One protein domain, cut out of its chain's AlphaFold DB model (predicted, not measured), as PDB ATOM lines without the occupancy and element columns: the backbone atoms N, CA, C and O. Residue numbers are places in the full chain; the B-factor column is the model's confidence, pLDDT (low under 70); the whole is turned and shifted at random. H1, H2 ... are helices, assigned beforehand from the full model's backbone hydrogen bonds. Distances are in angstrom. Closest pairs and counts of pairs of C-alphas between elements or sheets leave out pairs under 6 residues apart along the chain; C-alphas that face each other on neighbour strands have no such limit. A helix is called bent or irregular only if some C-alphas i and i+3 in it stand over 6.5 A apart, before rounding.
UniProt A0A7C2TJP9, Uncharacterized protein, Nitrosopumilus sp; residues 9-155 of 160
ATOM      1  N   GLU A   9     164.755 149.181 198.872       97.19
ATOM      2  CA  GLU A   9     165.840 148.440 198.248       97.19
ATOM      3  C   GLU A   9     165.884 148.649 196.732       97.19
ATOM      4  O   GLU A   9     166.951 148.618 196.117       97.19
ATOM      5  N   ALA A  10     164.722 148.908 196.127       96.88
ATOM      6  CA  ALA A  10     164.579 149.142 194.697       96.88
ATOM      7  C   ALA A  10     164.898 150.590 194.284       96.88
ATOM      8  O   ALA A  10     164.943 150.899 193.092       96.88
ATOM      9  N   LEU A  11     165.133 151.492 195.242       97.31
ATOM     10  CA  LEU A  11     165.512 152.870 194.949       97.31
ATOM     11  C   LEU A  11     166.982 152.982 194.551       97.31
ATOM     12  O   LEU A  11     167.851 152.281 195.072       97.31
ATOM     13  N   SER A  12     167.276 153.937 193.671       97.25
ATOM     14  CA  SER A  12     168.648 154.398 193.450       97.25
ATOM     15  C   SER A  12     169.156 155.181 194.655       97.25
ATOM     16  O   SER A  12     168.375 155.733 195.428       97.25
ATOM     17  N   ASP A  13     170.471 155.282 194.796       97.81
ATOM     18  CA  ASP A  13     171.114 156.043 195.866       97.81
ATOM     19  C   ASP A  13     170.694 157.520 195.839       97.81
ATOM     20  O   ASP A  13     170.550 158.152 196.883       97.81
ATOM     21  N   GLN A  14     170.471 158.072 194.643       95.94
ATOM     22  CA  GLN A  14     169.968 159.429 194.453       95.94
ATOM     23  C   GLN A  14     168.527 159.554 194.953       95.94
ATOM     24  O   GLN A  14     168.252 160.431 195.766       95.94
ATOM     25  N   HIS A  15     167.624 158.663 194.523       96.06
ATOM     26  CA  HIS A  15     166.228 158.699 194.968       96.06
ATOM     27  C   HIS A  15     166.104 158.478 196.478       96.06
ATOM     28  O   HIS A  15     165.335 159.182 197.125       96.06
ATOM     29  N   LEU A  16     166.904 157.570 197.039       96.88
ATOM     30  CA  LEU A  16     166.934 157.276 198.468       96.88
ATOM     31  C   LEU A  16     167.375 158.501 199.290       96.88
ATOM     32  O   LEU A  16     166.724 158.863 200.267       96.88
ATOM     33  N   LYS A  17     168.442 159.195 198.863       96.00
ATOM     34  CA  LYS A  17     168.907 160.438 199.507       96.00
ATOM     35  C   LYS A  17     167.887 161.569 199.398       96.00
ATOM     36  O   LYS A  17     167.670 162.274 200.381       96.00
ATOM     37  N   THR A  18     167.289 161.750 198.218       95.06
ATOM     38  CA  THR A  18     166.257 162.770 198.000       95.06
ATOM     39  C   THR A  18     165.054 162.511 198.898       95.06
ATOM     40  O   THR A  18     164.622 163.421 199.594       95.06
ATOM     41  N   GLU A  19     164.556 161.276 198.942       95.50
ATOM     42  CA  GLU A  19     163.409 160.913 199.774       95.50
ATOM     43  C   GLU A  19     163.696 161.117 201.266       95.50
ATOM     44  O   GLU A  19     162.889 161.726 201.967       95.50
ATOM     45  N   TYR A  20     164.874 160.706 201.745       96.88
ATOM     46  CA  TYR A  20     165.303 160.962 203.122       96.88
ATOM     47  C   TYR A  20     165.230 162.453 203.483       96.88
ATOM     48  O   TYR A  20     164.656 162.822 204.508       96.88
ATOM     49  N   GLN A  21     165.784 163.328 202.635       95.00
ATOM     50  CA  GLN A  21     165.771 164.771 202.880       95.00
ATOM     51  C   GLN A  21     164.359 165.356 202.801       95.00
ATOM     52  O   GLN A  21     163.965 166.120 203.680       95.00
ATOM     53  N   GLU A  22     163.585 164.981 201.784       93.62
ATOM     54  CA  GLU A  22     162.267 165.563 201.552       93.62
ATOM     55  C   GLU A  22     161.232 165.134 202.599       93.62
ATOM     56  O   GLU A  22     160.404 165.963 202.977       93.62
ATOM     57  N   ILE A  23     161.288 163.905 203.133       94.69
ATOM     58  CA  ILE A  23     160.410 163.518 204.249       94.69
ATOM     59  C   ILE A  23     160.753 164.342 205.503       94.69
ATOM     60  O   ILE A  23     159.852 164.855 206.171       94.69
ATOM     61  N   ILE A  24     162.040 164.543 205.813       94.19
ATOM     62  CA  ILE A  24     162.451 165.391 206.946       94.19
ATOM     63  C   ILE A  24     161.942 166.824 206.766       94.19
ATOM     64  O   ILE A  24     161.428 167.432 207.710       94.19
ATOM     65  N   GLU A  25     162.117 167.389 205.573       92.31
ATOM     66  CA  GLU A  25     161.661 168.742 205.254       92.31
ATOM     67  C   GLU A  25     160.141 168.869 205.361       92.31
ATOM     68  O   GLU A  25     159.664 169.851 205.938       92.31
ATOM     69  N   LEU A  26     159.393 167.864 204.899       91.38
ATOM     70  CA  LEU A  26     157.945 167.792 205.064       91.38
ATOM     71  C   LEU A  26     157.559 167.786 206.545       91.38
ATOM     72  O   LEU A  26     156.774 168.628 206.971       91.38
ATOM     73  N   CYS A  27     158.142 166.910 207.363       92.06
ATOM     74  CA  CYS A  27     157.824 166.863 208.789       92.06
ATOM     75  C   CYS A  27     158.158 168.183 209.500       92.06
ATOM     76  O   CYS A  27     157.345 168.680 210.278       92.06
ATOM     77  N   LYS A  28     159.298 168.816 209.187       91.56
ATOM     78  CA  LYS A  28     159.641 170.154 209.712       91.56
ATOM     79  C   LYS A  28     158.635 171.216 209.275       91.56
ATOM     80  O   LYS A  28     158.268 172.088 210.065       91.56
ATOM     81  N   TYR A  29     158.205 171.167 208.017       89.88
ATOM     82  CA  TYR A  29     157.194 172.069 207.479       89.88
ATOM     83  C   TYR A  29     155.855 171.898 208.200       89.88
ATOM     84  O   TYR A  29     155.272 172.897 208.620       89.88
ATOM     85  N   LEU A  30     155.407 170.656 208.382       88.88
ATOM     86  CA  LEU A  30     154.161 170.315 209.061       88.88
ATOM     87  C   LEU A  30     154.196 170.749 210.526       88.88
ATOM     88  O   LEU A  30     153.256 171.390 210.993       88.88
ATOM     89  N   GLN A  31     155.301 170.495 211.226       88.31
ATOM     90  CA  GLN A  31     155.489 170.894 212.620       88.31
ATOM     91  C   GLN A  31     155.488 172.424 212.802       88.31
ATOM     92  O   GLN A  31     155.047 172.947 213.825       88.31
ATOM     93  N   LYS A  32     155.973 173.188 211.814       88.56
ATOM     94  CA  LYS A  32     156.086 174.647 211.925       88.56
ATOM     95  C   LYS A  32     154.711 175.304 212.070       88.56
ATOM     96  O   LYS A  32     153.933 175.323 211.120       88.56
ATOM     97  N   LYS A  33     154.480 175.979 213.204       84.50
ATOM     98  CA  LYS A  33     153.206 176.659 213.526       84.50
ATOM     99  C   LYS A  33     152.001 175.713 213.402       84.50
ATOM    100  O   LYS A  33     150.969 176.132 212.873       84.50
ATOM    101  N   ASP A  34     152.180 174.452 213.803       84.56
ATOM    102  CA  ASP A  34     151.151 173.410 213.774       84.56
ATOM    103  C   ASP A  34     150.415 173.319 212.430       84.56
ATOM    104  O   ASP A  34     149.189 173.220 212.356       84.56
ATOM    105  N   LYS A  35     151.163 173.401 211.324       82.75
ATOM    106  CA  LYS A  35     150.584 173.348 209.980       82.75
ATOM    107  C   LYS A  35     149.847 172.043 209.715       82.75
ATOM    108  O   LYS A  35     148.848 172.099 209.004       82.75
ATOM    109  N   TYR A  36     150.269 170.930 210.317       79.88
ATOM    110  CA  TYR A  36     149.550 169.654 210.228       79.88
ATOM    111  C   TYR A  36     148.065 169.791 210.617       79.88
ATOM    112  O   TYR A  36     147.210 169.223 209.948       79.88
ATOM    113  N   LYS A  37     147.728 170.682 211.561       84.06
ATOM    114  CA  LYS A  37     146.345 170.935 212.008       84.06
ATOM    115  C   LYS A  37     145.485 171.737 211.030       84.06
ATOM    116  O   LYS A  37     144.273 171.822 211.202       84.06
ATOM    117  N   LYS A  38     146.087 172.383 210.024       81.69
ATOM    118  CA  LYS A  38     145.372 173.315 209.129       81.69
ATOM    119  C   LYS A  38     144.507 172.628 208.080       81.69
ATOM    120  O   LYS A  38     143.663 173.286 207.480       81.69
ATOM    121  N   VAL A  39     144.729 171.338 207.850       79.12
ATOM    122  CA  VAL A  39     143.971 170.538 206.891       79.12
ATOM    123  C   VAL A  39     143.102 169.577 207.689       79.12
ATOM    124  O   VAL A  39     143.596 168.616 208.266       79.12
ATOM    125  N   THR A  40     141.805 169.867 207.756       74.44
ATOM    126  CA  THR A  40     140.826 169.070 208.516       74.44
ATOM    127  C   THR A  40     140.228 167.922 207.710       74.44
ATOM    128  O   THR A  40     139.638 167.011 208.279       74.44
ATOM    129  N   ASN A  41     140.371 167.954 206.383       77.38
ATOM    130  CA  ASN A  41     139.896 166.911 205.479       77.38
ATOM    131  C   ASN A  41     140.943 166.679 204.381       77.38
ATOM    132  O   ASN A  41     140.778 167.170 203.257       77.38
ATOM    133  N   PRO A  42     142.066 166.024 204.722       81.00
ATOM    134  CA  PRO A  42     143.118 165.763 203.757       81.00
ATOM    135  C   PRO A  42     142.586 164.881 202.621       81.00
ATOM    136  O   PRO A  42     141.642 164.105 202.814       81.00
ATOM    137  N   PRO A  43     143.162 164.984 201.410       82.31
ATOM    138  CA  PRO A  43     142.782 164.114 200.309       82.31
ATOM    139  C   PRO A  43     142.826 162.636 200.723       82.31
ATOM    140  O   PRO A  43     143.746 162.190 201.403       82.31
ATOM    141  N   LYS A  44     141.830 161.857 200.288       81.31
ATOM    142  CA  LYS A  44     141.761 160.412 200.583       81.31
ATOM    143  C   LYS A  44     142.636 159.564 199.663       81.31
ATOM    144  O   LYS A  44     142.925 158.420 199.983       81.31
ATOM    145  N   THR A  45     143.041 160.129 198.528       80.69
ATOM    146  CA  THR A  45     143.810 159.440 197.492       80.69
ATOM    147  C   THR A  45     145.143 160.139 197.309       80.69
ATOM    148  O   THR A  45     145.188 161.368 197.185       80.69
ATOM    149  N   TYR A  46     146.219 159.363 197.243       80.75
ATOM    150  CA  TYR A  46     147.542 159.908 197.005       80.75
ATOM    151  C   TYR A  46     147.673 160.402 195.559       80.75
ATOM    152  O   TYR A  46     147.345 159.713 194.583       80.75
ATOM    153  N   HIS A  47     148.207 161.613 195.400       73.12
ATOM    154  CA  HIS A  47     148.483 162.200 194.096       73.12
ATOM    155  C   HIS A  47     149.921 162.690 194.011       73.12
ATOM    156  O   HIS A  47     150.339 163.573 194.749       73.12
ATOM    157  N   PHE A  48     150.653 162.202 193.009       68.81
ATOM    158  CA  PHE A  48     152.038 162.597 192.737       68.81
ATOM    159  C   PHE A  48     152.138 163.954 192.002       68.81
ATOM    160  O   PHE A  48     152.881 164.110 191.026       68.81
ATOM    161  N   LYS A  49     151.335 164.934 192.424       66.25
ATOM    162  CA  LYS A  49     151.283 166.302 191.888       66.25
ATOM    163  C   LYS A  49     151.551 167.307 193.014       66.25
ATOM    164  O   LYS A  49     151.669 166.942 194.177       66.25
ATOM    165  N   LYS A  50     151.668 168.588 192.657       60.22
ATOM    166  CA  LYS A  50     151.704 169.699 193.622       60.22
ATOM    167  C   LYS A  50     150.484 169.605 194.560       60.22
ATOM    168  O   LYS A  50     149.391 169.351 194.059       60.22
ATOM    169  N   GLY A  51     150.681 169.790 195.869       65.06
ATOM    170  CA  GLY A  51     149.653 169.565 196.903       65.06
ATOM    171  C   GLY A  51     149.654 168.154 197.508       65.06
ATOM    172  O   GLY A  51     148.732 167.786 198.224       65.06
ATOM    173  N   CYS A  52     150.662 167.331 197.200       74.75
ATOM    174  CA  CYS A  52     150.850 166.018 197.826       74.75
ATOM    175  C   CYS A  52     151.193 166.124 199.323       74.75
ATOM    176  O   CYS A  52     150.953 165.191 200.074       74.75
ATOM    177  N   ASP A  53     151.728 167.258 199.767       77.94
ATOM    178  CA  ASP A  53     151.970 167.567 201.175       77.94
ATOM    179  C   ASP A  53     150.682 167.536 201.993       77.94
ATOM    180  O   ASP A  53     150.664 166.869 203.026       77.94
ATOM    181  N   ASP A  54     149.591 168.119 201.481       83.62
ATOM    182  CA  ASP A  54     148.284 168.134 202.152       83.62
ATOM    183  C   ASP A  54     147.755 166.717 202.449       83.62
ATOM    184  O   ASP A  54     147.059 166.507 203.440       83.62
ATOM    185  N   PHE A  55     148.110 165.725 201.622       88.00
ATOM    186  CA  PHE A  55     147.717 164.323 201.811       88.00
ATOM    187  C   PHE A  55     148.293 163.703 203.089       88.00
ATOM    188  O   PHE A  55     147.660 162.823 203.673       88.00
ATOM    189  N   PHE A  56     149.477 164.146 203.523       89.50
ATOM    190  CA  PHE A  56     150.204 163.547 204.643       89.50
ATOM    191  C   PHE A  56     149.984 164.255 205.988       89.50
ATOM    192  O   PHE A  56     150.604 163.873 206.978       89.50
ATOM    193  N   HIS A  57     149.110 165.264 206.053       89.38
ATOM    194  CA  HIS A  57     148.857 166.023 207.285       89.38
ATOM    195  C   HIS A  57     148.377 165.156 208.460       89.38
ATOM    196  O   HIS A  57     148.718 165.447 209.601       89.38
ATOM    197  N   ASP A  58     147.616 164.098 208.181       89.94
ATOM    198  CA  ASP A  58     147.088 163.135 209.151       89.94
ATOM    199  C   ASP A  58     147.795 161.773 209.098       89.94
ATOM    200  O   ASP A  58     147.336 160.843 209.749       89.94
ATOM    201  N   LYS A  59     148.882 161.635 208.327       92.62
ATOM    202  CA  LYS A  59     149.578 160.358 208.072       92.62
ATOM    203  C   LYS A  59     151.036 160.408 208.520       92.62
ATOM    204  O   LYS A  59     151.939 159.945 207.821       92.62
ATOM    205  N   ILE A  60     151.295 161.026 209.672       93.25
ATOM    206  CA  ILE A  60     152.659 161.164 210.192       93.25
ATOM    207  C   ILE A  60     153.249 159.797 210.569       93.25
ATOM    208  O   ILE A  60     154.457 159.616 210.415       93.25
ATOM    209  N   GLY A  61     152.419 158.830 210.989       94.50
ATOM    210  CA  GLY A  61     152.845 157.448 211.250       94.50
ATOM    211  C   GLY A  61     153.464 156.806 210.007       94.50
ATOM    212  O   GLY A  61     154.626 156.394 210.028       94.50
ATOM    213  N   HIS A  62     152.768 156.916 208.868       94.81
ATOM    214  CA  HIS A  62     153.293 156.463 207.577       94.81
ATOM    215  C   HIS A  62     154.643 157.115 207.234       94.81
ATOM    216  O   HIS A  62     155.587 156.426 206.848       94.81
ATOM    217  N   LEU A  63     154.760 158.442 207.381       94.69
ATOM    218  CA  LEU A  63     156.015 159.152 207.098       94.69
ATOM    219  C   LEU A  63     157.158 158.694 208.010       94.69
ATOM    220  O   LEU A  63     158.295 158.582 207.552       94.69
ATOM    221  N   TYR A  64     156.865 158.441 209.286       95.44
ATOM    222  CA  TYR A  64     157.841 157.957 210.255       95.44
ATOM    223  C   TYR A  64     158.366 156.569 209.877       95.44
ATOM    224  O   TYR A  64     159.581 156.406 209.747       95.44
ATOM    225  N   ASN A  65     157.471 155.612 209.619       95.69
ATOM    226  CA  ASN A  65     157.845 154.251 209.227       95.69
ATOM    227  C   ASN A  65     158.611 154.253 207.904       95.69
ATOM    228  O   ASN A  65     159.708 153.704 207.807       95.69
ATOM    229  N   ARG A  66     158.113 154.995 206.908       96.44
ATOM    230  CA  ARG A  66     158.787 155.119 205.616       96.44
ATOM    231  C   ARG A  66     160.187 155.718 205.749       96.44
ATOM    232  O   ARG A  66     161.133 155.237 205.125       96.44
ATOM    233  N   HIS A  67     160.344 156.764 206.558       96.56
ATOM    234  CA  HIS A  67     161.650 157.367 206.811       96.56
ATOM    235  C   HIS A  67     162.589 156.418 207.560       96.56
ATOM    236  O   HIS A  67     163.793 156.426 207.298       96.56
ATOM    237  N   TRP A  68     162.065 155.606 208.481       96.50
ATOM    238  CA  TRP A  68     162.841 154.572 209.155       96.50
ATOM    239  C   TRP A  68     163.395 153.551 208.157       96.50
ATOM    240  O   TRP A  68     164.608 153.331 208.139       96.50
ATOM    241  N   ASP A  69     162.563 153.024 207.259       97.38
ATOM    242  CA  ASP A  69     162.992 152.066 206.231       97.38
ATOM    243  C   ASP A  69     164.049 152.670 205.302       97.38
ATOM    244  O   ASP A  69     165.098 152.072 205.052       97.38
ATOM    245  N   VAL A  70     163.819 153.907 204.846       97.69
ATOM    246  CA  VAL A  70     164.777 154.654 204.021       97.69
ATOM    247  C   VAL A  70     166.103 154.812 204.758       97.69
ATOM    248  O   VAL A  70     167.168 154.599 204.181       97.69
ATOM    249  N   ARG A  71     166.064 155.151 206.049       97.06
ATOM    250  CA  ARG A  71     167.262 155.310 206.873       97.06
ATOM    251  C   ARG A  71     168.018 153.992 207.032       97.06
ATOM    252  O   ARG A  71     169.248 154.005 206.949       97.06
ATOM    253  N   MET A  72     167.317 152.885 207.273       97.56
ATOM    254  CA  MET A  72     167.935 151.565 207.403       97.56
ATOM    255  C   MET A  72     168.604 151.152 206.095       97.56
ATOM    256  O   MET A  72     169.761 150.739 206.103       97.56
ATOM    257  N   GLU A  73     167.934 151.357 204.963       97.94
ATOM    258  CA  GLU A  73     168.511 151.088 203.648       97.94
ATOM    259  C   GLU A  73     169.711 151.996 203.344       97.94
ATOM    260  O   GLU A  73     170.747 151.538 202.864       97.94
ATOM    261  N   MET A  74     169.642 153.279 203.708       97.88
ATOM    262  CA  MET A  74     170.784 154.189 203.594       97.88
ATOM    263  C   MET A  74     171.983 153.710 204.416       97.88
ATOM    264  O   MET A  74     173.112 153.759 203.926       97.88
ATOM    265  N   ALA A  75     171.746 153.236 205.642       96.94
ATOM    266  CA  ALA A  75     172.788 152.697 206.508       96.94
ATOM    267  C   ALA A  75     173.399 151.410 205.928       96.94
ATOM    268  O   ALA A  75     174.625 151.302 205.886       96.94
ATOM    269  N   LYS A  76     172.579 150.489 205.394       96.62
ATOM    270  CA  LYS A  76     173.047 149.282 204.681       96.62
ATOM    271  C   LYS A  76     173.968 149.632 203.509       96.62
ATOM    272  O   LYS A  76     174.959 148.949 203.272       96.62
ATOM    273  N   ARG A  77     173.685 150.734 202.808       97.31
ATOM    274  CA  ARG A  77     174.513 151.256 201.707       97.31
ATOM    275  C   ARG A  77     175.707 152.095 202.173       97.31
ATOM    276  O   ARG A  77     176.422 152.641 201.340       97.31
ATOM    277  N   GLY A  78     175.942 152.245 203.474       97.12
ATOM    278  CA  GLY A  78     177.070 153.013 204.014       97.12
ATOM    279  C   GLY A  78     176.899 154.537 203.959       97.12
ATOM    280  O   GLY A  78     177.878 155.276 204.093       97.12
ATOM    281  N   PHE A  79     175.679 155.049 203.768       97.25
ATOM    282  CA  PHE A  79     175.402 156.480 203.892       97.25
ATOM    283  C   PHE A  79     175.241 156.887 205.361       97.25
ATOM    284  O   PHE A  79     174.659 156.173 206.174       97.25
ATOM    285  N   LYS A  80     175.708 158.093 205.703       94.88
ATOM    286  CA  LYS A  80     175.510 158.674 207.038       94.88
ATOM    287  C   LYS A  80     174.133 159.329 207.125       94.88
ATOM    288  O   LYS A  80     173.888 160.329 206.451       94.88
ATOM    289  N   THR A  81     173.278 158.830 208.008       93.25
ATOM    290  CA  THR A  81     172.001 159.451 208.377       93.25
ATOM    291  C   THR A  81     172.144 160.074 209.766       93.25
ATOM    292  O   THR A  81     172.657 159.456 210.691       93.25
ATOM    293  N   ARG A  82     171.797 161.356 209.902       90.88
ATOM    294  CA  ARG A  82     171.988 162.125 211.156       90.88
ATOM    295  C   ARG A  82     170.695 162.676 211.731       90.88
ATOM    296  O   ARG A  82     170.680 163.145 212.862       90.88
ATOM    297  N   GLN A  83     169.652 162.724 210.918       91.00
ATOM    298  CA  GLN A  83     168.382 163.337 211.256       91.00
ATOM    299  C   GLN A  83     167.318 162.248 211.328       91.00
ATOM    300  O   GLN A  83     167.384 161.236 210.628       91.00
ATOM    301  N   GLU A  84     166.361 162.469 212.218       90.38
ATOM    302  CA  GLU A  84     165.230 161.589 212.475       90.38
ATOM    303  C   GLU A  84     163.982 162.437 212.614       90.38
ATOM    304  O   GLU A  84     164.029 163.568 213.113       90.38
ATOM    305  N   ILE A  85     162.866 161.865 212.185       90.88
ATOM    306  CA  ILE A  85     161.546 162.396 212.480       90.88
ATOM    307  C   ILE A  85     161.220 162.006 213.915       90.88
ATOM    308  O   ILE A  85     161.420 160.862 214.313       90.88
ATOM    309  N   LYS A  86     160.716 162.966 214.686       90.00
ATOM    310  CA  LYS A  86     160.265 162.744 216.059       90.00
ATOM    311  C   LYS A  86     158.736 162.713 216.061       90.00
ATOM    312  O   LYS A  86     158.142 163.791 216.113       90.00
ATOM    313  N   PRO A  87     158.085 161.540 215.963       88.00
ATOM    314  CA  PRO A  87     156.623 161.461 215.926       88.00
ATOM    315  C   PRO A  87     155.989 162.036 217.201       88.00
ATOM    316  O   PRO A  87     154.935 162.650 217.131       88.00
ATOM    317  N   GLN A  88     156.687 161.984 218.340       89.25
ATOM    318  CA  GLN A  88     156.244 162.578 219.611       89.25
ATOM    319  C   GLN A  88     156.094 164.109 219.560       89.25
ATOM    320  O   GLN A  88     155.561 164.710 220.486       89.25
ATOM    321  N   ALA A  89     156.600 164.760 218.508       89.00
ATOM    322  CA  ALA A  89     156.410 166.187 218.285       89.00
ATOM    323  C   ALA A  89     155.054 166.534 217.636       89.00
ATOM    324  O   ALA A  89     154.773 167.717 217.436       89.00
ATOM    325  N   PHE A  90     154.250 165.529 217.286       90.56
ATOM    326  CA  PHE A  90     152.919 165.665 216.702       90.56
ATOM    327  C   PHE A  90     151.869 165.120 217.674       90.56
ATOM    328  O   PHE A  90     152.150 164.235 218.480       90.56
ATOM    329  N   GLU A  91     150.650 165.650 217.597       90.69
ATOM    330  CA  GLU A  91     149.525 165.108 218.361       90.69
ATOM    331  C   GLU A  91     149.114 163.735 217.821       90.69
ATOM    332  O   GLU A  91     149.111 163.510 216.610       90.69
ATOM    333  N   GLU A  92     148.708 162.847 218.728       89.94
ATOM    334  CA  GLU A  92     148.403 161.440 218.447       89.94
ATOM    335  C   GLU A  92     147.397 161.252 217.301       89.94
ATOM    336  O   GLU A  92     147.593 160.398 216.442       89.94
ATOM    337  N   GLN A  93     146.389 162.125 217.205       88.81
ATOM    338  CA  GLN A  93     145.367 162.090 216.151       88.81
ATOM    339  C   GLN A  93     145.908 162.259 214.714       88.81
ATOM    340  O   GLN A  93     145.197 161.949 213.760       88.81
ATOM    341  N   TYR A  94     147.142 162.753 214.538       89.81
ATOM    342  CA  TYR A  94     147.796 162.908 213.229       89.81
ATOM    343  C   TYR A  94     148.863 161.836 212.963       89.81
ATOM    344  O   TYR A  94     149.471 161.824 211.891       89.81
ATOM    345  N   LEU A  95     149.096 160.923 213.911       92.12
ATOM    346  CA  LEU A  95     150.050 159.817 213.788       92.12
ATOM    347  C   LEU A  95     149.463 158.599 213.059       92.12
ATOM    348  O   LEU A  95     149.942 157.488 213.254       92.12
ATOM    349  N   ASN A  96     148.445 158.778 212.213       92.62
ATOM    350  CA  ASN A  96     147.803 157.641 211.562       92.62
ATOM    351  C   ASN A  96     148.747 156.958 210.565       92.62
ATOM    352  O   ASN A  96     149.579 157.593 209.901       92.62
ATOM    353  N   GLU A  97     148.567 155.648 210.443       93.25
ATOM    354  CA  GLU A  97     149.184 154.844 209.399       93.25
ATOM    355  C   GLU A  97     148.373 154.918 208.109       93.25
ATOM    356  O   GLU A  97     147.161 155.151 208.096       93.25
ATOM    357  N   TRP A  98     149.062 154.704 206.996       93.56
ATOM    358  CA  TRP A  98     148.444 154.593 205.687       93.56
ATOM    359  C   TRP A  98     149.259 153.647 204.822       93.56
ATOM    360  O   TRP A  98     150.488 153.717 204.797       93.56
ATOM    361  N   GLU A  99     148.566 152.801 204.074       90.75
ATOM    362  CA  GLU A  99     149.179 151.898 203.113       90.75
ATOM    363  C   GLU A  99     148.708 152.250 201.698       90.75
ATOM    364  O   GLU A  99     147.507 152.444 201.471       90.75
ATOM    365  N   PRO A 100     149.632 152.347 200.729       91.44
ATOM    366  CA  PRO A 100     149.272 152.641 199.356       91.44
ATOM    367  C   PRO A 100     148.577 151.447 198.702       91.44
ATOM    368  O   PRO A 100     148.975 150.295 198.850       91.44
ATOM    369  N   SER A 101     147.583 151.727 197.866       92.12
ATOM    370  CA  SER A 101     147.018 150.708 196.987       92.12
ATOM    371  C   SER A 101     148.020 150.292 195.901       92.12
ATOM    372  O   SER A 101     148.834 151.091 195.433       92.12
ATOM    373  N   ASN A 102     147.868 149.076 195.363       91.06
ATOM    374  CA  ASN A 102     148.651 148.600 194.210       91.06
ATOM    375  C   ASN A 102     148.624 149.570 193.013       91.06
ATOM    376  O   ASN A 102     149.570 149.652 192.229       91.06
ATOM    377  N   LYS A 103     147.527 150.319 192.846       90.75
ATOM    378  CA  LYS A 103     147.406 151.342 191.802       90.75
ATOM    379  C   LYS A 103     148.336 152.528 192.066       90.75
ATOM    380  O   LYS A 103     148.959 153.014 191.125       90.75
ATOM    381  N   GLU A 104     148.420 152.995 193.308       90.06
ATOM    382  CA  GLU A 104     149.288 154.108 193.712       90.06
ATOM    383  C   GLU A 104     150.764 153.715 193.636       90.06
ATOM    384  O   GLU A 104     151.557 154.473 193.070       90.06
ATOM    385  N   VAL A 105     151.109 152.496 194.067       92.06
ATOM    386  CA  VAL A 105     152.459 151.931 193.905       92.06
ATOM    387  C   VAL A 105     152.864 151.932 192.428       92.06
ATOM    388  O   VAL A 105     153.868 152.545 192.069       92.06
ATOM    389  N   ARG A 106     152.023 151.398 191.529       91.62
ATOM    390  CA  ARG A 106     152.287 151.399 190.074       91.62
ATOM    391  C   ARG A 106     152.453 152.795 189.469       91.62
ATOM    392  O   ARG A 106     153.175 152.970 188.487       91.62
ATOM    393  N   ILE A 107     151.753 153.803 189.992       90.62
ATOM    394  CA  ILE A 107     151.927 155.194 189.547       90.62
ATOM    395  C   ILE A 107     153.306 155.711 189.976       90.62
ATOM    396  O   ILE A 107     153.990 156.353 189.172       90.62
ATOM    397  N   CYS A 108     153.719 155.415 191.210       91.06
ATOM    398  CA  CYS A 108     155.039 155.761 191.728       91.06
ATOM    399  C   CYS A 108     156.155 155.083 190.916       91.06
ATOM    400  O   CYS A 108     157.037 155.782 190.413       91.06
ATOM    401  N   GLU A 109     156.054 153.773 190.673       92.62
ATOM    402  CA  GLU A 109     156.988 153.002 189.837       92.62
ATOM    403  C   GLU A 109     157.195 153.654 188.466       92.62
ATOM    404  O   GLU A 109     158.317 153.976 188.079       92.62
ATOM    405  N   LYS A 110     156.100 153.936 187.742       91.88
ATOM    406  CA  LYS A 110     156.158 154.565 186.412       91.88
ATOM    407  C   LYS A 110     156.873 155.910 186.434       91.88
ATOM    408  O   LYS A 110     157.569 156.253 185.476       91.88
ATOM    409  N   LYS A 111     156.697 156.694 187.501       91.44
ATOM    410  CA  LYS A 111     157.367 157.987 187.647       91.44
ATOM    411  C   LYS A 111     158.864 157.815 187.895       91.44
ATOM    412  O   LYS A 111     159.646 158.504 187.239       91.44
ATOM    413  N   ILE A 112     159.251 156.902 188.785       93.06
ATOM    414  CA  ILE A 112     160.658 156.600 189.076       93.06
ATOM    415  C   ILE A 112     161.352 156.112 187.804       93.06
ATOM    416  O   ILE A 112     162.357 156.688 187.402       93.06
ATOM    417  N   VAL A 113     160.770 155.131 187.108       93.00
ATOM    418  CA  VAL A 113     161.280 154.613 185.826       93.00
ATOM    419  C   VAL A 113     161.446 155.722 184.794       93.00
ATOM    420  O   VAL A 113     162.460 155.782 184.101       93.00
ATOM    421  N   LYS A 114     160.460 156.620 184.673       92.38
ATOM    422  CA  LYS A 114     160.556 157.757 183.754       92.38
ATOM    423  C   LYS A 114     161.748 158.657 184.100       92.38
ATOM    424  O   LYS A 114     162.427 159.097 183.180       92.38
ATOM    425  N   GLY A 115     161.999 158.905 185.387       91.12
ATOM    426  CA  GLY A 115     163.162 159.666 185.858       91.12
ATOM    427  C   GLY A 115     164.488 158.950 185.594       91.12
ATOM    428  O   GLY A 115     165.417 159.562 185.087       91.12
ATOM    429  N   LEU A 116     164.548 157.634 185.824       93.12
ATOM    430  CA  LEU A 116     165.745 156.820 185.578       93.12
ATOM    431  C   LEU A 116     166.215 156.847 184.116       93.12
ATOM    432  O   LEU A 116     167.393 156.639 183.847       93.12
ATOM    433  N   LYS A 117     165.310 157.105 183.164       91.69
ATOM    434  CA  LYS A 117     165.636 157.216 181.732       91.69
ATOM    435  C   LYS A 117     166.360 158.516 181.366       91.69
ATOM    436  O   LYS A 117     166.791 158.652 180.219       91.69
ATOM    437  N   ASP A 118     166.498 159.455 182.300       90.69
ATOM    438  CA  ASP A 118     167.320 160.643 182.112       90.69
ATOM    439  C   ASP A 118     168.807 160.264 182.054       90.69
ATOM    440  O   ASP A 118     169.431 159.909 183.054       90.69
ATOM    441  N   LYS A 119     169.380 160.355 180.851       85.31
ATOM    442  CA  LYS A 119     170.780 160.002 180.581       85.31
ATOM    443  C   LYS A 119     171.785 161.004 181.157       85.31
ATOM    444  O   LYS A 119     172.979 160.726 181.115       85.31
ATOM    445  N   SER A 120     171.336 162.158 181.654       87.31
ATOM    446  CA  SER A 120     172.217 163.138 182.302       87.31
ATOM    447  C   SER A 120     172.631 162.720 183.717       87.31
ATOM    448  O   SER A 120     173.607 163.248 184.251       87.31
ATOM    449  N   VAL A 121     171.934 161.746 184.313       89.38
ATOM    450  CA  VAL A 121     172.182 161.273 185.675       89.38
ATOM    451  C   VAL A 121     172.676 159.830 185.655       89.38
ATOM    452  O   VAL A 121     171.995 158.916 185.197       89.38
ATOM    453  N   ASN A 122     173.851 159.601 186.238       92.62
ATOM    454  CA  ASN A 122     174.353 158.251 186.486       92.62
ATOM    455  C   ASN A 122     173.749 157.709 187.782       92.62
ATOM    456  O   ASN A 122     174.314 157.878 188.865       92.62
ATOM    457  N   TYR A 123     172.583 157.079 187.673       95.62
ATOM    458  CA  TYR A 123     171.919 156.462 188.816       95.62
ATOM    459  C   TYR A 123     172.716 155.276 189.362       95.62
ATOM    460  O   TYR A 123     173.198 154.418 188.617       95.62
ATOM    461  N   GLN A 124     172.844 155.233 190.686       97.31
ATOM    462  CA  GLN A 124     173.656 154.247 191.393       97.31
ATOM    463  C   GLN A 124     172.807 153.383 192.319       97.31
ATOM    464  O   GLN A 124     171.758 153.808 192.800       97.31
ATOM    465  N   TRP A 125     173.281 152.169 192.560       97.44
ATOM    466  CA  TRP A 125     172.781 151.260 193.580       97.44
ATOM    467  C   TRP A 125     173.992 150.687 194.311       97.44
ATOM    468  O   TRP A 125     174.870 150.103 193.667       97.44
ATOM    469  N   PHE A 126     174.083 150.912 195.625       97.19
ATOM    470  CA  PHE A 126     175.283 150.585 196.412       97.19
ATOM    471  C   PHE A 126     176.558 151.191 195.791       97.19
ATOM    472  O   PHE A 126     177.569 150.513 195.605       97.19
ATOM    473  N   HIS A 127     176.498 152.476 195.425       96.25
ATOM    474  CA  HIS A 127     177.573 153.261 194.793       96.25
ATOM    475  C   HIS A 127     178.036 152.756 193.419       96.25
ATOM    476  O   HIS A 127     178.966 153.313 192.834       96.25
ATOM    477  N   LYS A 128     177.385 151.731 192.861       96.25
ATOM    478  CA  LYS A 128     177.675 151.193 191.528       96.25
ATOM    479  C   LYS A 128     176.628 151.685 190.542       96.25
ATOM    480  O   LYS A 128     175.433 151.572 190.797       96.25
ATOM    481  N   THR A 129     177.062 152.210 189.399       96.12
ATOM    482  CA  THR A 129     176.143 152.650 188.342       96.12
ATOM    483  C   THR A 129     175.320 151.472 187.832       96.12
ATOM    484  O   THR A 129     175.866 150.411 187.521       96.12
ATOM    485  N   LYS A 130     174.004 151.663 187.728       95.44
ATOM    486  CA  LYS A 130     173.070 150.657 187.218       95.44
ATOM    487  C   LYS A 130     172.201 151.249 186.121       95.44
ATOM    488  O   LYS A 130     171.890 152.438 186.124       95.44
ATOM    489  N   LYS A 131     171.812 150.400 185.173       94.44
ATOM    490  CA  LYS A 131     170.886 150.790 184.109       94.44
ATOM    491  C   LYS A 131     169.447 150.863 184.646       94.44
ATOM    492  O   LYS A 131     169.151 150.184 185.628       94.44
ATOM    493  N   PRO A 132     168.541 151.627 184.017       94.00
ATOM    494  CA  PRO A 132     167.150 151.739 184.464       94.00
ATOM    495  C   PRO A 132     166.434 150.393 184.636       94.00
ATOM    496  O   PRO A 132     165.698 150.214 185.604       94.00
ATOM    497  N   GLU A 133     166.712 149.427 183.757       94.56
ATOM    498  CA  GLU A 133     166.084 148.100 183.760       94.56
ATOM    499  C   GLU A 133     166.396 147.313 185.042       94.56
ATOM    500  O   GLU A 133     165.604 146.479 185.474       94.56
ATOM    501  N   PHE A 134     167.537 147.594 185.680       95.62
ATOM    502  CA  PHE A 134     167.906 146.992 186.957       95.62
ATOM    503  C   PHE A 134     166.923 147.388 188.067       95.62
ATOM    504  O   PHE A 134     166.387 146.529 188.764       95.62
ATOM    505  N   PHE A 135     166.657 148.687 188.204       95.94
ATOM    506  CA  PHE A 135     165.731 149.207 189.210       95.94
ATOM    507  C   PHE A 135     164.293 148.789 188.910       95.94
ATOM    508  O   PHE A 135     163.548 148.421 189.813       95.94
ATOM    509  N   GLU A 136     163.909 148.818 187.633       94.56
ATOM    510  CA  GLU A 136     162.587 148.400 187.168       94.56
ATOM    511  C   GLU A 136     162.316 146.931 187.533       94.56
ATOM    512  O   GLU A 136     161.262 146.614 188.087       94.56
ATOM    513  N   LYS A 137     163.318 146.059 187.356       95.44
ATOM    514  CA  LYS A 137     163.260 144.663 187.800       95.44
ATOM    515  C   LYS A 137     163.102 144.537 189.317       95.44
ATOM    516  O   LYS A 137     162.276 143.742 189.757       95.44
ATOM    517  N   LEU A 138     163.860 145.293 190.117       95.88
ATOM    518  CA  LEU A 138     163.737 145.255 191.583       95.88
ATOM    519  C   LEU A 138     162.341 145.683 192.059       95.88
ATOM    520  O   LEU A 138     161.781 145.035 192.941       95.88
ATOM    521  N   MET A 139     161.775 146.738 191.462       94.38
ATOM    522  CA  MET A 139     160.440 147.241 191.811       94.38
ATOM    523  C   MET A 139     159.339 146.217 191.505       94.38
ATOM    524  O   MET A 139     158.446 146.021 192.315       94.38
ATOM    525  N   GLN A 140     159.427 145.538 190.359       92.62
ATOM    526  CA  GLN A 140     158.388 144.614 189.883       92.62
ATOM    527  C   GLN A 140     158.519 143.185 190.431       92.62
ATOM    528  O   GLN A 140     157.632 142.358 190.219       92.62
ATOM    529  N   SER A 141     159.632 142.869 191.093       93.50
ATOM    530  CA  SER A 141     159.867 141.546 191.674       93.50
ATOM    531  C   SER A 141     159.082 141.374 192.971       93.50
ATOM    532  O   SER A 141     158.929 142.330 193.733       93.50
ATOM    533  N   SER A 142     158.639 140.147 193.259       93.62
ATOM    534  CA  SER A 142     158.206 139.780 194.611       93.62
ATOM    535  C   SER A 142     159.375 139.886 195.591       93.62
ATOM    536  O   SER A 142     160.533 139.897 195.171       93.62
ATOM    537  N   ASP A 143     159.087 139.929 196.890       91.44
ATOM    538  CA  ASP A 143     160.119 140.116 197.918       91.44
ATOM    539  C   ASP A 143     161.200 139.028 197.850       91.44
ATOM    540  O   ASP A 143     162.380 139.346 197.743       91.44
ATOM    541  N   LEU A 144     160.797 137.756 197.728       92.75
ATOM    542  CA  LEU A 144     161.726 136.631 197.570       92.75
ATOM    543  C   LEU A 144     162.655 136.793 196.354       92.75
ATOM    544  O   LEU A 144     163.859 136.557 196.440       92.75
ATOM    545  N   VAL A 145     162.103 137.191 195.206       94.62
ATOM    546  CA  VAL A 145     162.890 137.361 193.974       94.62
ATOM    547  C   VAL A 145     163.794 138.589 194.081       94.62
ATOM    548  O   VAL A 145     164.931 138.560 193.612       94.62
ATOM    549  N   ARG A 146     163.323 139.665 194.719       95.19
ATOM    550  CA  ARG A 146     164.110 140.875 194.967       95.19
ATOM    551  C   ARG A 146     165.319 140.561 195.837       95.19
ATOM    552  O   ARG A 146     166.427 140.926 195.457       95.19
ATOM    553  N   ASP A 147     165.127 139.817 196.919       93.56
ATOM    554  CA  ASP A 147     166.201 139.397 197.818       93.56
ATOM    555  C   ASP A 147     167.263 138.571 197.090       93.56
ATOM    556  O   ASP A 147     168.457 138.840 197.220       93.56
ATOM    557  N   GLN A 148     166.844 137.630 196.240       94.06
ATOM    558  CA  GLN A 148     167.762 136.851 195.403       94.06
ATOM    559  C   GLN A 148     168.566 137.736 194.441       94.06
ATOM    560  O   GLN A 148     169.777 137.550 194.290       94.06
ATOM    561  N   ILE A 149     167.919 138.716 193.796       94.12
ATOM    562  CA  ILE A 149     168.608 139.677 192.923       94.12
ATOM    563  C   ILE A 149     169.638 140.467 193.735       94.12
ATOM    564  O   ILE A 149     170.782 140.584 193.304       94.12
ATOM    565  N   MET A 150     169.259 140.980 194.907       94.12
ATOM    566  CA  MET A 150     170.148 141.773 195.753       94.12
ATOM    567  C   MET A 150     171.356 140.975 196.237       94.12
ATOM    568  O   MET A 150     172.480 141.442 196.067       94.12
ATOM    569  N   LYS A 151     171.152 139.767 196.777       93.31
ATOM    570  CA  LYS A 151     172.245 138.886 197.223       93.31
ATOM    571  C   LYS A 151     173.239 138.623 196.096       93.31
ATOM    572  O   LYS A 151     174.438 138.840 196.266       93.31
ATOM    573  N   LYS A 152     172.729 138.266 194.910       93.31
ATOM    574  CA  LYS A 152     173.551 138.034 193.716       93.31
ATOM    575  C   LYS A 152     174.378 139.262 193.331       93.31
ATOM    576  O   LYS A 152     175.554 139.136 193.010       93.31
ATOM    577  N   GLU A 153     173.777 140.446 193.347       92.06
ATOM    578  CA  GLU A 153     174.445 141.697 192.962       92.06
ATOM    579  C   GLU A 153     175.465 142.186 193.993       92.06
ATOM    580  O   GLU A 153     176.453 142.839 193.636       92.06
ATOM    581  N   LEU A 154     175.236 141.870 195.268       91.25
ATOM    582  CA  LEU A 154     176.162 142.142 196.363       91.25
ATOM    583  C   LEU A 154     177.272 141.086 196.475       91.25
ATOM    584  O   LEU A 154     178.220 141.303 197.222       91.25
ATOM    585  N   GLY A 155     177.193 139.992 195.710       88.88
ATOM    586  CA  GLY A 155     178.158 138.892 195.773       88.88
ATOM    587  C   GLY A 155     178.062 138.087 197.067       88.88
ATOM    588  O   GLY A 155     179.047 137.488 197.479       88.88
TER     589      GLY A 155
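Overview. This is residues 9 to 155 of the 160 residues of an uncharacterized protein of Nitrosopumilus sp (UniProt A0A7C2TJP9). Two helices side by side, the long H1 and H3, make one part of the domain, and a hairpin of H4 and H5 makes a second, with H6 beyond H5 at one end of the longest axis. One long link, residues 77 to 101, joins the H1 and H3 pair to the hairpin of H4 and H5, folding back along that pair before reaching H4, while a tight link joins H5 to H6. The printed part has 147 residues with six named helices, H1 to H6 in chain order, and no named strand; its class is all helix. It is compact, with a radius of gyration of the C-alphas of 16.3 A and spans of 47 by 32 by 32 A.

Along the chain. H1, residues 13 to 38, measures 33.7 A from C-alpha 13 at (171.114, 156.043, 195.866) to C-alpha 38 at (145.372, 173.315, 209.129). It has a kink of 89 degrees near residue 32 and is irregular, with C-alphas 33 and 36 8.6 A apart. H3, residues 60 to 76, measures 24.2 A, and H4, residues 102 to 116, 20.8 A. H2 is residues 52 to 55, 5.3 A, H5 residues 132 to 140, 12.5 A, and H6 residues 143 to 154, 16.2 A, ending at (176.162, 142.142, 196.363).

Arrangement. H1 touches H3 at a shallow tilt of 25 degrees, opposite ways; their closest C-alphas, of Tyr 20 and His 67, are 6.3 A apart. H2 is close to H1 but not clearly touching, Leu 26 and Asp 53 having the closest C-alphas at 7.1 A. H1 and H4 are only just apart, at 8.4 A. H4 and H5 form a helical hairpin at 11 degrees, with the C-alphas of Leu 116 and Pro 132 closest at 5.4 A. H5 and H6, also a helical hairpin, only just touch, with 3 pairs of C-alphas within 8 A; H6 does so with residues 146 to 149 alone, and the closest C-alphas, of Leu 138 and Arg 146, are 5.5 A apart. Every O i to N i+4 pair is within hydrogen-bond range in H3, H4, H5 and H6, against 16 of 22 in H1, and H2 is too short for such a pair.

Size, cuts and confidence. The C-alphas farthest apart, of Thr 40 and Gly 155, are 49.7 A apart. The printed part has no cut. The links H1 to H2, H3 to H4 and H4 to H5 are long; in the last, residues 124 to 125 pair antiparallel with 128 to 129. Mean pLDDT of the printed part is 91.0, with residues 48 to 51 under 70.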